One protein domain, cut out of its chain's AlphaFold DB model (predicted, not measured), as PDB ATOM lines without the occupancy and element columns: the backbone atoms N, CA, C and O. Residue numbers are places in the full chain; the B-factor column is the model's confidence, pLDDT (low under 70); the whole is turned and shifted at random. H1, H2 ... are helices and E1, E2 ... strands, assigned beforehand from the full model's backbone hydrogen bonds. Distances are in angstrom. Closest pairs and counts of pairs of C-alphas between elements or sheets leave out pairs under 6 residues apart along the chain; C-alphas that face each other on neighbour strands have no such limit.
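What this domain is: This is residues 50 to 116 of the 120 residues of an uncharacterized protein of Crocinitomicaceae bacterium (UniProt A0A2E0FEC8). A small twisted sheet, E1 E2 E3, has helices H1 and H3 over one face, two layers, with H2 bridging them; its other face is bare of named helices. The printed part has 67 residues, in the order E1, H1, H2, H3, E2, E3; the sheet is mixed, and so is the class, helices and strands. It is compact, radius of gyration of the C-alphas 10.9 A, spanning 28 by 26 by 22 A.

How they stand to each other: E1, residues 53 to 58, is parallel to E2, residues 101 to 105; N 56 and O 102, 2.9 A, are within hydrogen-bond range. H1, residues 60 to 65, is over E2, height 8.9 A. H2, residues 76 to 80, only grazes the sheet and touches H1, closest C-alphas Val 62 and Val 80, 5.9 A. H3, residues 84 to 95, is on H1's face, height 10.1 A. E3, residues 111 to 115, forms an antiparallel hairpin with E2; N 103 and O 112 are 2.9 A apart. Every helix O i to N i+4 pair is within range.

Where its parts are: E1 begins at C-alpha 53 (-28.671, -15.847, 9.366), 15.8 A long; H3 measures 16.5 A; E3 ends at C-alpha 115 (-29.487, -6.594, 5.423).

The domain as a whole: The C-alphas farthest apart, Tyr 73 and Tyr 108, are 30.0 A apart. The printed part has no cut, no long link, and no printed residue under 70 in pLDDT.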
ATOM      1  N   PHE A  50     -27.347 -19.744   7.041       94.69
ATOM      2  CA  PHE A  50     -25.957 -19.498   6.681       94.69
ATOM      3  C   PHE A  50     -25.364 -18.432   7.597       94.69
ATOM      4  O   PHE A  50     -25.951 -17.366   7.787       94.69
ATOM      5  N   ALA A  51     -24.209 -18.729   8.198       90.81
ATOM      6  CA  ALA A  51     -23.528 -17.833   9.138       90.81
ATOM      7  C   ALA A  51     -24.468 -17.268  10.236       90.81
ATOM      8  O   ALA A  51     -24.454 -16.076  10.546       90.81
ATOM      9  N   GLY A  52     -25.355 -18.113  10.779       90.69
ATOM     10  CA  GLY A  52     -26.329 -17.722  11.810       90.69
ATOM     11  C   GLY A  52     -27.462 -16.806  11.323       90.69
ATOM     12  O   GLY A  52     -28.160 -16.205  12.139       90.69
ATOM     13  N   THR A  53     -27.644 -16.675  10.007       93.69
ATOM     14  CA  THR A  53     -28.671 -15.847   9.366       93.69
ATOM     15  C   THR A  53     -29.570 -16.693   8.463       93.69
ATOM     16  O   THR A  53     -29.083 -17.585   7.773       93.69
ATOM     17  N   ASN A  54     -30.875 -16.410   8.445       94.50
ATOM     18  CA  ASN A  54     -31.829 -17.111   7.583       94.50
ATOM     19  C   ASN A  54     -31.615 -16.749   6.108       94.50
ATOM     20  O   ASN A  54     -31.446 -15.569   5.773       94.50
ATOM     21  N   VAL A  55     -31.678 -17.771   5.256       96.44
ATOM     22  CA  VAL A  55     -31.569 -17.676   3.801       96.44
ATOM     23  C   VAL A  55     -32.947 -17.879   3.178       96.44
ATOM     24  O   VAL A  55     -33.652 -18.834   3.505       96.44
ATOM     25  N   TYR A  56     -33.315 -16.970   2.279       95.38
ATOM     26  CA  TYR A  56     -34.562 -17.017   1.525       95.38
ATOM     27  C   TYR A  56     -34.258 -17.161   0.043       95.38
ATOM     28  O   TYR A  56     -33.504 -16.366  -0.517       95.38
ATOM     29  N   GLU A  57     -34.853 -18.162  -0.584       95.31
ATOM     30  CA  GLU A  57     -34.770 -18.359  -2.024       95.31
ATOM     31  C   GLU A  57     -35.778 -17.448  -2.737       95.31
ATOM     32  O   GLU A  57     -36.939 -17.370  -2.334       95.31
ATOM     33  N   VAL A  58     -35.327 -16.729  -3.764       94.88
ATOM     34  CA  VAL A  58     -36.157 -15.803  -4.553       94.88
ATOM     35  C   VAL A  58     -35.895 -15.966  -6.048       94.88
ATOM     36  O   VAL A  58     -34.887 -16.545  -6.461       94.88
ATOM     37  N   SER A  59     -36.782 -15.401  -6.870       95.44
ATOM     38  CA  SER A  59     -36.580 -15.327  -8.317       95.44
ATOM     39  C   SER A  59     -35.386 -14.437  -8.678       95.44
ATOM     40  O   SER A  59     -35.071 -13.461  -7.986       95.44
ATOM     41  N   SER A  60     -34.740 -14.733  -9.806       95.06
ATOM     42  CA  SER A  60     -33.569 -13.976 -10.262       95.06
ATOM     43  C   SER A  60     -33.877 -12.490 -10.479       95.06
ATOM     44  O   SER A  60     -33.025 -11.643 -10.229       95.06
ATOM     45  N   GLU A  61     -35.102 -12.133 -10.876       93.62
ATOM     46  CA  GLU A  61     -35.518 -10.733 -11.032       93.62
ATOM     47  C   GLU A  61     -35.502  -9.966  -9.706       93.62
ATOM     48  O   GLU A  61     -34.972  -8.856  -9.627       93.62
ATOM     49  N   VAL A  62     -36.058 -10.567  -8.647       93.69
ATOM     50  CA  VAL A  62     -36.057  -9.983  -7.300       93.69
ATOM     51  C   VAL A  62     -34.628  -9.902  -6.771       93.69
ATOM     52  O   VAL A  62     -34.223  -8.869  -6.238       93.69
ATOM     53  N   PHE A  63     -33.828 -10.946  -6.994       95.12
ATOM     54  CA  PHE A  63     -32.415 -10.951  -6.628       95.12
ATOM     55  C   PHE A  63     -31.646  -9.793  -7.281       95.12
ATOM     56  O   PHE A  63     -30.890  -9.096  -6.603       95.12
ATOM     57  N   MET A  64     -31.877  -9.525  -8.572       93.81
ATOM     58  CA  MET A  64     -31.237  -8.406  -9.270       93.81
ATOM     59  C   MET A  64     -31.704  -7.043  -8.752       93.81
ATOM     60  O   MET A  64     -30.868  -6.157  -8.574       93.81
ATOM     61  N   LYS A  65     -32.991  -6.877  -8.415       92.50
ATOM     62  CA  LYS A  65     -33.497  -5.656  -7.752       92.50
ATOM     63  C   LYS A  65     -32.837  -5.426  -6.387       92.50
ATOM     64  O   LYS A  65     -32.618  -4.285  -5.991       92.50
ATOM     65  N   CYS A  66     -32.492  -6.501  -5.678       91.94
ATOM     66  CA  CYS A  66     -31.823  -6.452  -4.378       91.94
ATOM     67  C   CYS A  66     -30.297  -6.276  -4.446       91.94
ATOM     68  O   CYS A  66     -29.685  -6.084  -3.401       91.94
ATOM     69  N   LYS A  67     -29.678  -6.310  -5.636       89.06
ATOM     70  CA  LYS A  67     -28.212  -6.269  -5.815       89.06
ATOM     71  C   LYS A  67     -27.554  -4.942  -5.399       89.06
ATOM     72  O   LYS A  67     -26.330  -4.852  -5.373       89.06
ATOM     73  N   GLY A  68     -28.342  -3.925  -5.062       84.94
ATOM     74  CA  GLY A  68     -27.871  -2.636  -4.563       84.94
ATOM     75  C   GLY A  68     -28.129  -2.421  -3.074       84.94
ATOM     76  O   GLY A  68     -28.747  -3.229  -2.381       84.94
ATOM     77  N   GLU A  69     -27.685  -1.271  -2.579       81.62
ATOM     78  CA  GLU A  69     -28.069  -0.831  -1.246       81.62
ATOM     79  C   GLU A  69     -29.528  -0.384  -1.231       81.62
ATOM     80  O   GLU A  69     -30.038   0.267  -2.146       81.62
ATOM     81  N   LYS A  70     -30.213  -0.707  -0.139       85.81
ATOM     82  CA  LYS A  70     -31.531  -0.155   0.129       85.81
ATOM     83  C   LYS A  70     -31.402   1.363   0.313       85.81
ATOM     84  O   LYS A  70     -30.749   1.808   1.256       85.81
ATOM     85  N   ALA A  71     -32.093   2.138  -0.522       88.19
ATOM     86  CA  ALA A  71     -32.129   3.589  -0.389       88.19
ATOM     87  C   ALA A  71     -32.660   4.028   0.989       88.19
ATOM     88  O   ALA A  71     -33.449   3.334   1.648       88.19
ATOM     89  N   ARG A  72     -32.220   5.205   1.443       88.94
ATOM     90  CA  ARG A  72     -32.649   5.766   2.728       88.94
ATOM     91  C   ARG A  72     -34.175   5.904   2.744       88.94
ATOM     92  O   ARG A  72     -34.763   6.390   1.789       88.94
ATOM     93  N   TYR A  73     -34.798   5.466   3.838       88.31
ATOM     94  CA  TYR A  73     -36.254   5.476   4.059       88.31
ATOM     95  C   TYR A  73     -37.106   4.590   3.140       88.31
ATOM     96  O   TYR A  73     -38.306   4.470   3.385       88.31
ATOM     97  N   ASP A  74     -36.522   3.890   2.162       89.88
ATOM     98  CA  ASP A  74     -37.295   2.954   1.346       89.88
ATOM     99  C   ASP A  74     -37.825   1.782   2.195       89.88
ATOM    100  O   ASP A  74     -37.328   1.453   3.281       89.88
ATOM    101  N   ARG A  75     -38.877   1.120   1.713       90.50
ATOM    102  CA  ARG A  75     -39.449  -0.077   2.350       90.50
ATOM    103  C   ARG A  75     -39.006  -1.333   1.612       90.50
ATOM    104  O   ARG A  75     -38.792  -1.310   0.406       90.50
ATOM    105  N   TYR A  76     -38.927  -2.456   2.329       90.12
ATOM    106  CA  TYR A  76     -38.569  -3.742   1.714       90.12
ATOM    107  C   TYR A  76     -39.572  -4.211   0.659       90.12
ATOM    108  O   TYR A  76     -39.172  -4.914  -0.257       90.12
ATOM    109  N   ALA A  77     -40.828  -3.759   0.734       90.88
ATOM    110  CA  ALA A  77     -41.843  -4.020  -0.285       90.88
ATOM    111  C   ALA A  77     -41.381  -3.634  -1.703       90.88
ATOM    112  O   ALA A  77     -41.650  -4.359  -2.648       90.88
ATOM    113  N   LYS A  78     -40.625  -2.539  -1.848       91.50
ATOM    114  CA  LYS A  78     -40.132  -2.066  -3.151       91.50
ATOM    115  C   LYS A  78     -39.044  -2.966  -3.748       91.50
ATOM    116  O   LYS A  78     -38.894  -3.023  -4.960       91.50
ATOM    117  N   LEU A  79     -38.277  -3.638  -2.891       90.75
ATOM    118  CA  LEU A  79     -37.148  -4.485  -3.283       90.75
ATOM    119  C   LEU A  79     -37.606  -5.924  -3.519       90.75
ATOM    120  O   LEU A  79     -37.357  -6.491  -4.574       90.75
ATOM    121  N   VAL A  80     -38.281  -6.491  -2.518       91.88
ATOM    122  CA  VAL A  80     -38.624  -7.917  -2.463       91.88
ATOM    123  C   VAL A  80     -40.013  -8.203  -3.049       91.88
ATOM    124  O   VAL A  80     -40.318  -9.346  -3.354       91.88
ATOM    125  N   GLY A  81     -40.850  -7.177  -3.223       91.62
ATOM    126  CA  GLY A  81     -42.205  -7.320  -3.751       91.62
ATOM    127  C   GLY A  81     -43.250  -7.703  -2.699       91.62
ATOM    128  O   GLY A  81     -43.044  -7.569  -1.483       91.62
ATOM    129  N   GLU A  82     -44.404  -8.146  -3.199       92.75
ATOM    130  CA  GLU A  82     -45.572  -8.565  -2.410       92.75
ATOM    131  C   GLU A  82     -45.828 -10.076  -2.454       92.75
ATOM    132  O   GLU A  82     -46.798 -10.551  -1.866       92.75
ATOM    133  N   ASP A  83     -44.924 -10.830  -3.078       92.62
ATOM    134  CA  ASP A  83     -44.967 -12.290  -3.129       92.62
ATOM    135  C   ASP A  83     -44.909 -12.905  -1.726       92.62
ATOM    136  O   ASP A  83     -44.430 -12.280  -0.775       92.62
ATOM    137  N   SER A  84     -45.322 -14.167  -1.590       92.25
ATOM    138  CA  SER A  84     -45.298 -14.893  -0.310       92.25
ATOM    139  C   SER A  84     -43.913 -14.857   0.353       92.25
ATOM    140  O   SER A  84     -43.793 -14.484   1.521       92.25
ATOM    141  N   CYS A  85     -42.846 -15.124  -0.408       92.12
ATOM    142  CA  CYS A  85     -41.466 -15.016   0.072       92.12
ATOM    143  C   CYS A  85     -41.111 -13.584   0.507       92.12
ATOM    144  O   CYS A  85     -40.440 -13.383   1.522       92.12
ATOM    145  N   GLY A  86     -41.584 -12.574  -0.227       93.56
ATOM    146  CA  GLY A  86     -41.362 -11.170   0.107       93.56
ATOM    147  C   GLY A  86     -42.075 -10.740   1.384       93.56
ATOM    148  O   GLY A  86     -41.490 -10.035   2.213       93.56
ATOM    149  N   GLN A  87     -43.303 -11.210   1.594       94.88
ATOM    150  CA  GLN A  87     -44.047 -11.003   2.834       94.88
ATOM    151  C   GLN A  87     -43.324 -11.643   4.025       94.88
ATOM    152  O   GLN A  87     -43.100 -10.963   5.028       94.88
ATOM    153  N   GLU A  88     -42.850 -12.886   3.890       94.38
ATOM    154  CA  GLU A  88     -42.069 -13.563   4.934       94.38
ATOM    155  C   GLU A  88     -40.801 -12.782   5.312       94.38
ATOM    156  O   GLU A  88     -40.536 -12.546   6.495       94.38
ATOM    157  N   ILE A  89     -40.037 -12.318   4.317       94.50
ATOM    158  CA  ILE A  89     -38.826 -11.514   4.534       94.50
ATOM    159  C   ILE A  89     -39.158 -10.212   5.276       94.50
ATOM    160  O   ILE A  89     -38.449  -9.820   6.212       94.50
ATOM    161  N   ARG A  90     -40.243  -9.535   4.885       94.00
ATOM    162  CA  ARG A  90     -40.698  -8.284   5.512       94.00
ATOM    163  C   ARG A  90     -41.102  -8.504   6.964       94.00
ATOM    164  O   ARG A  90     -40.640  -7.770   7.840       94.00
ATOM    165  N   GLU A  91     -41.919  -9.517   7.226       95.12
ATOM    166  CA  GLU A  91     -42.327  -9.883   8.578       95.12
ATOM    167  C   GLU A  91     -41.132 -10.240   9.457       95.12
ATOM    168  O   GLU A  91     -41.029  -9.783  10.599       95.12
ATOM    169  N   TYR A  92     -40.205 -11.041   8.931       94.75
ATOM    170  CA  TYR A  92     -39.004 -11.427   9.654       94.75
ATOM    171  C   TYR A  92     -38.133 -10.210   9.981       94.75
ATOM    172  O   TYR A  92     -37.658 -10.073  11.114       94.75
ATOM    173  N   GLY A  93     -37.966  -9.298   9.020       92.62
ATOM    174  CA  GLY A  93     -37.200  -8.066   9.180       92.62
ATOM    175  C   GLY A  93     -37.780  -7.106  10.220       92.62
ATOM    176  O   GLY A  93     -36.992  -6.454  10.914       92.62
ATOM    177  N   LEU A  94     -39.115  -7.054  10.344       92.56
ATOM    178  CA  LEU A  94     -39.849  -6.300  11.370       92.56
ATOM    179  C   LEU A  94     -39.711  -6.940  12.757       92.56
ATOM    180  O   LEU A  94     -39.382  -6.252  13.718       92.56
ATOM    181  N   LYS A  95     -39.900  -8.263  12.853       95.06
ATOM    182  CA  LYS A  95     -39.788  -9.019  14.115       95.06
ATOM    183  C   LYS A  95     -38.354  -9.034  14.659       95.06
ATOM    184  O   LYS A  95     -38.148  -9.043  15.868       95.06
ATOM    185  N   ASN A  96     -37.351  -9.039  13.780       93.62
ATOM    186  CA  ASN A  96     -35.941  -9.188  14.146       93.62
ATOM    187  C   ASN A  96     -35.071  -8.056  13.571       93.62
ATOM    188  O   ASN A  96     -34.217  -8.327  12.727       93.62
ATOM    189  N   PRO A  97     -35.198  -6.791  14.012       90.81
ATOM    190  CA  PRO A  97     -34.533  -5.649  13.372       90.81
ATOM    191  C   PRO A  97     -32.995  -5.695  13.402       90.81
ATOM    192  O   PRO A  97     -32.343  -5.108  12.541       90.81
ATOM    193  N   LYS A  98     -32.400  -6.407  14.371       91.62
ATOM    194  CA  LYS A  98     -30.938  -6.526  14.535       91.62
ATOM    195  C   LYS A  98     -30.321  -7.705  13.782       91.62
ATOM    196  O   LYS A  98     -29.103  -7.742  13.630       91.62
ATOM    197  N   LYS A  99     -31.133  -8.666  13.326       93.12
ATOM    198  CA  LYS A  99     -30.644  -9.864  12.630       93.12
ATOM    199  C   LYS A  99     -30.433  -9.589  11.144       93.12
ATOM    200  O   LYS A  99     -31.122  -8.753  10.552       93.12
ATOM    201  N   GLY A 100     -29.474 -10.296  10.553       94.00
ATOM    202  CA  GLY A 100     -29.262 -10.269   9.112       94.00
ATOM    203  C   GLY A 100     -30.400 -10.949   8.351       94.00
ATOM    204  O   GLY A 100     -31.225 -11.646   8.945       94.00
ATOM    205  N   ILE A 101     -30.427 -10.738   7.038       94.94
ATOM    206  CA  ILE A 101     -31.284 -11.453   6.085       94.94
ATOM    207  C   ILE A 101     -30.443 -11.728   4.840       94.94
ATOM    208  O   ILE A 101     -29.844 -10.791   4.299       94.94
ATOM    209  N   ILE A 102     -30.402 -12.986   4.402       95.81
ATOM    210  CA  ILE A 102     -29.721 -13.405   3.175       95.81
ATOM    211  C   ILE A 102     -30.772 -13.799   2.141       95.81
ATOM    212  O   ILE A 102     -31.744 -14.481   2.461       95.81
ATOM    213  N   ILE A 103     -30.552 -13.369   0.906       95.62
ATOM    214  CA  ILE A 103     -31.330 -13.767  -0.260       95.62
ATOM    215  C   ILE A 103     -30.449 -14.655  -1.140       95.62
ATOM    216  O   ILE A 103     -29.278 -14.336  -1.352       95.62
ATOM    217  N   LYS A 104     -31.022 -15.743  -1.651       96.44
ATOM    218  CA  LYS A 104     -30.422 -16.694  -2.585       96.44
ATOM    219  C   LYS A 104     -31.182 -16.653  -3.906       96.44
ATOM    220  O   LYS A 104     -32.408 -16.733  -3.904       96.44
ATOM    221  N   ASP A 105     -30.470 -16.519  -5.016       96.62
ATOM    222  CA  ASP A 105     -31.054 -16.666  -6.346       96.62
ATOM    223  C   ASP A 105     -31.409 -18.137  -6.581       96.62
ATOM    224  O   ASP A 105     -30.543 -19.006  -6.465       96.62
ATOM    225  N   SER A 106     -32.665 -18.413  -6.922       94.94
ATOM    226  CA  SER A 106     -33.131 -19.770  -7.220       94.94
ATOM    227  C   SER A 106     -32.400 -20.391  -8.419       94.94
ATOM    228  O   SER A 106     -32.125 -21.588  -8.426       94.94
ATOM    229  N   LYS A 107     -32.005 -19.584  -9.417       95.44
ATOM    230  CA  LYS A 107     -31.407 -20.102 -10.660       95.44
ATOM    231  C   LYS A 107     -29.922 -20.439 -10.531       95.44
ATOM    232  O   LYS A 107     -29.488 -21.495 -10.979       95.44
ATOM    233  N   TYR A 108     -29.132 -19.522  -9.975       94.50
ATOM    234  CA  TYR A 108     -27.668 -19.654  -9.917       94.50
ATOM    235  C   TYR A 108     -27.146 -20.022  -8.522       94.50
ATOM    236  O   TYR A 108     -25.955 -20.280  -8.364       94.50
ATOM    237  N   GLY A 109     -28.002 -20.007  -7.493       94.62
ATOM    238  CA  GLY A 109     -27.612 -20.289  -6.109       94.62
ATOM    239  C   GLY A 109     -26.726 -19.216  -5.471       94.62
ATOM    240  O   GLY A 109     -26.239 -19.402  -4.355       94.62
ATOM    241  N   THR A 110     -26.502 -18.089  -6.152       95.69
ATOM    242  CA  THR A 110     -25.744 -16.957  -5.621       95.69
ATOM    243  C   THR A 110     -26.480 -16.342  -4.439       95.69
ATOM    244  O   THR A 110     -27.701 -16.212  -4.441       95.69
ATOM    245  N   MET A 111     -25.730 -15.963  -3.405       95.50
ATOM    246  CA  MET A 111     -26.289 -15.434  -2.164       95.50
ATOM    247  C   MET A 111     -25.778 -14.028  -1.887       95.50
ATOM    248  O   MET A 111     -24.606 -13.725  -2.105       95.50
ATOM    249  N   MET A 112     -26.650 -13.175  -1.356       94.81
ATOM    250  CA  MET A 112     -26.286 -11.832  -0.921       94.81
ATOM    251  C   MET A 112     -27.006 -11.436   0.365       94.81
ATOM    252  O   MET A 112     -28.111 -11.892   0.658       94.81
ATOM    253  N   TYR A 113     -26.397 -10.532   1.128       94.12
ATOM    254  CA  TYR A 113     -27.062  -9.924   2.276       94.12
ATOM    255  C   TYR A 113     -27.997  -8.806   1.817       94.12
ATOM    256  O   TYR A 113     -27.525  -7.751   1.407       94.12
ATOM    257  N   LEU A 114     -29.308  -8.986   2.005       92.94
ATOM    258  CA  LEU A 114     -30.272  -7.883   1.892       92.94
ATOM    259  C   LEU A 114     -30.086  -6.877   3.037       92.94
ATOM    260  O   LEU A 114     -30.214  -5.666   2.874       92.94
ATOM    261  N   ARG A 115     -29.815  -7.393   4.240       91.81
ATOM    262  CA  ARG A 115     -29.487  -6.594   5.423       91.81
ATOM    263  C   ARG A 115     -28.441  -7.330   6.239       91.81
ATOM    264  O   ARG A 115     -28.624  -8.500   6.569       91.81
ATOM    265  N   ARG A 116     -27.386  -6.625   6.642       91.81
ATOM    266  CA  ARG A 116     -26.420  -7.140   7.620       91.81
ATOM    267  C   ARG A 116     -26.954  -6.952   9.038       91.81
ATOM    268  O   ARG A 116     -27.554  -5.925   9.354       91.81
TER     269      ARG A 116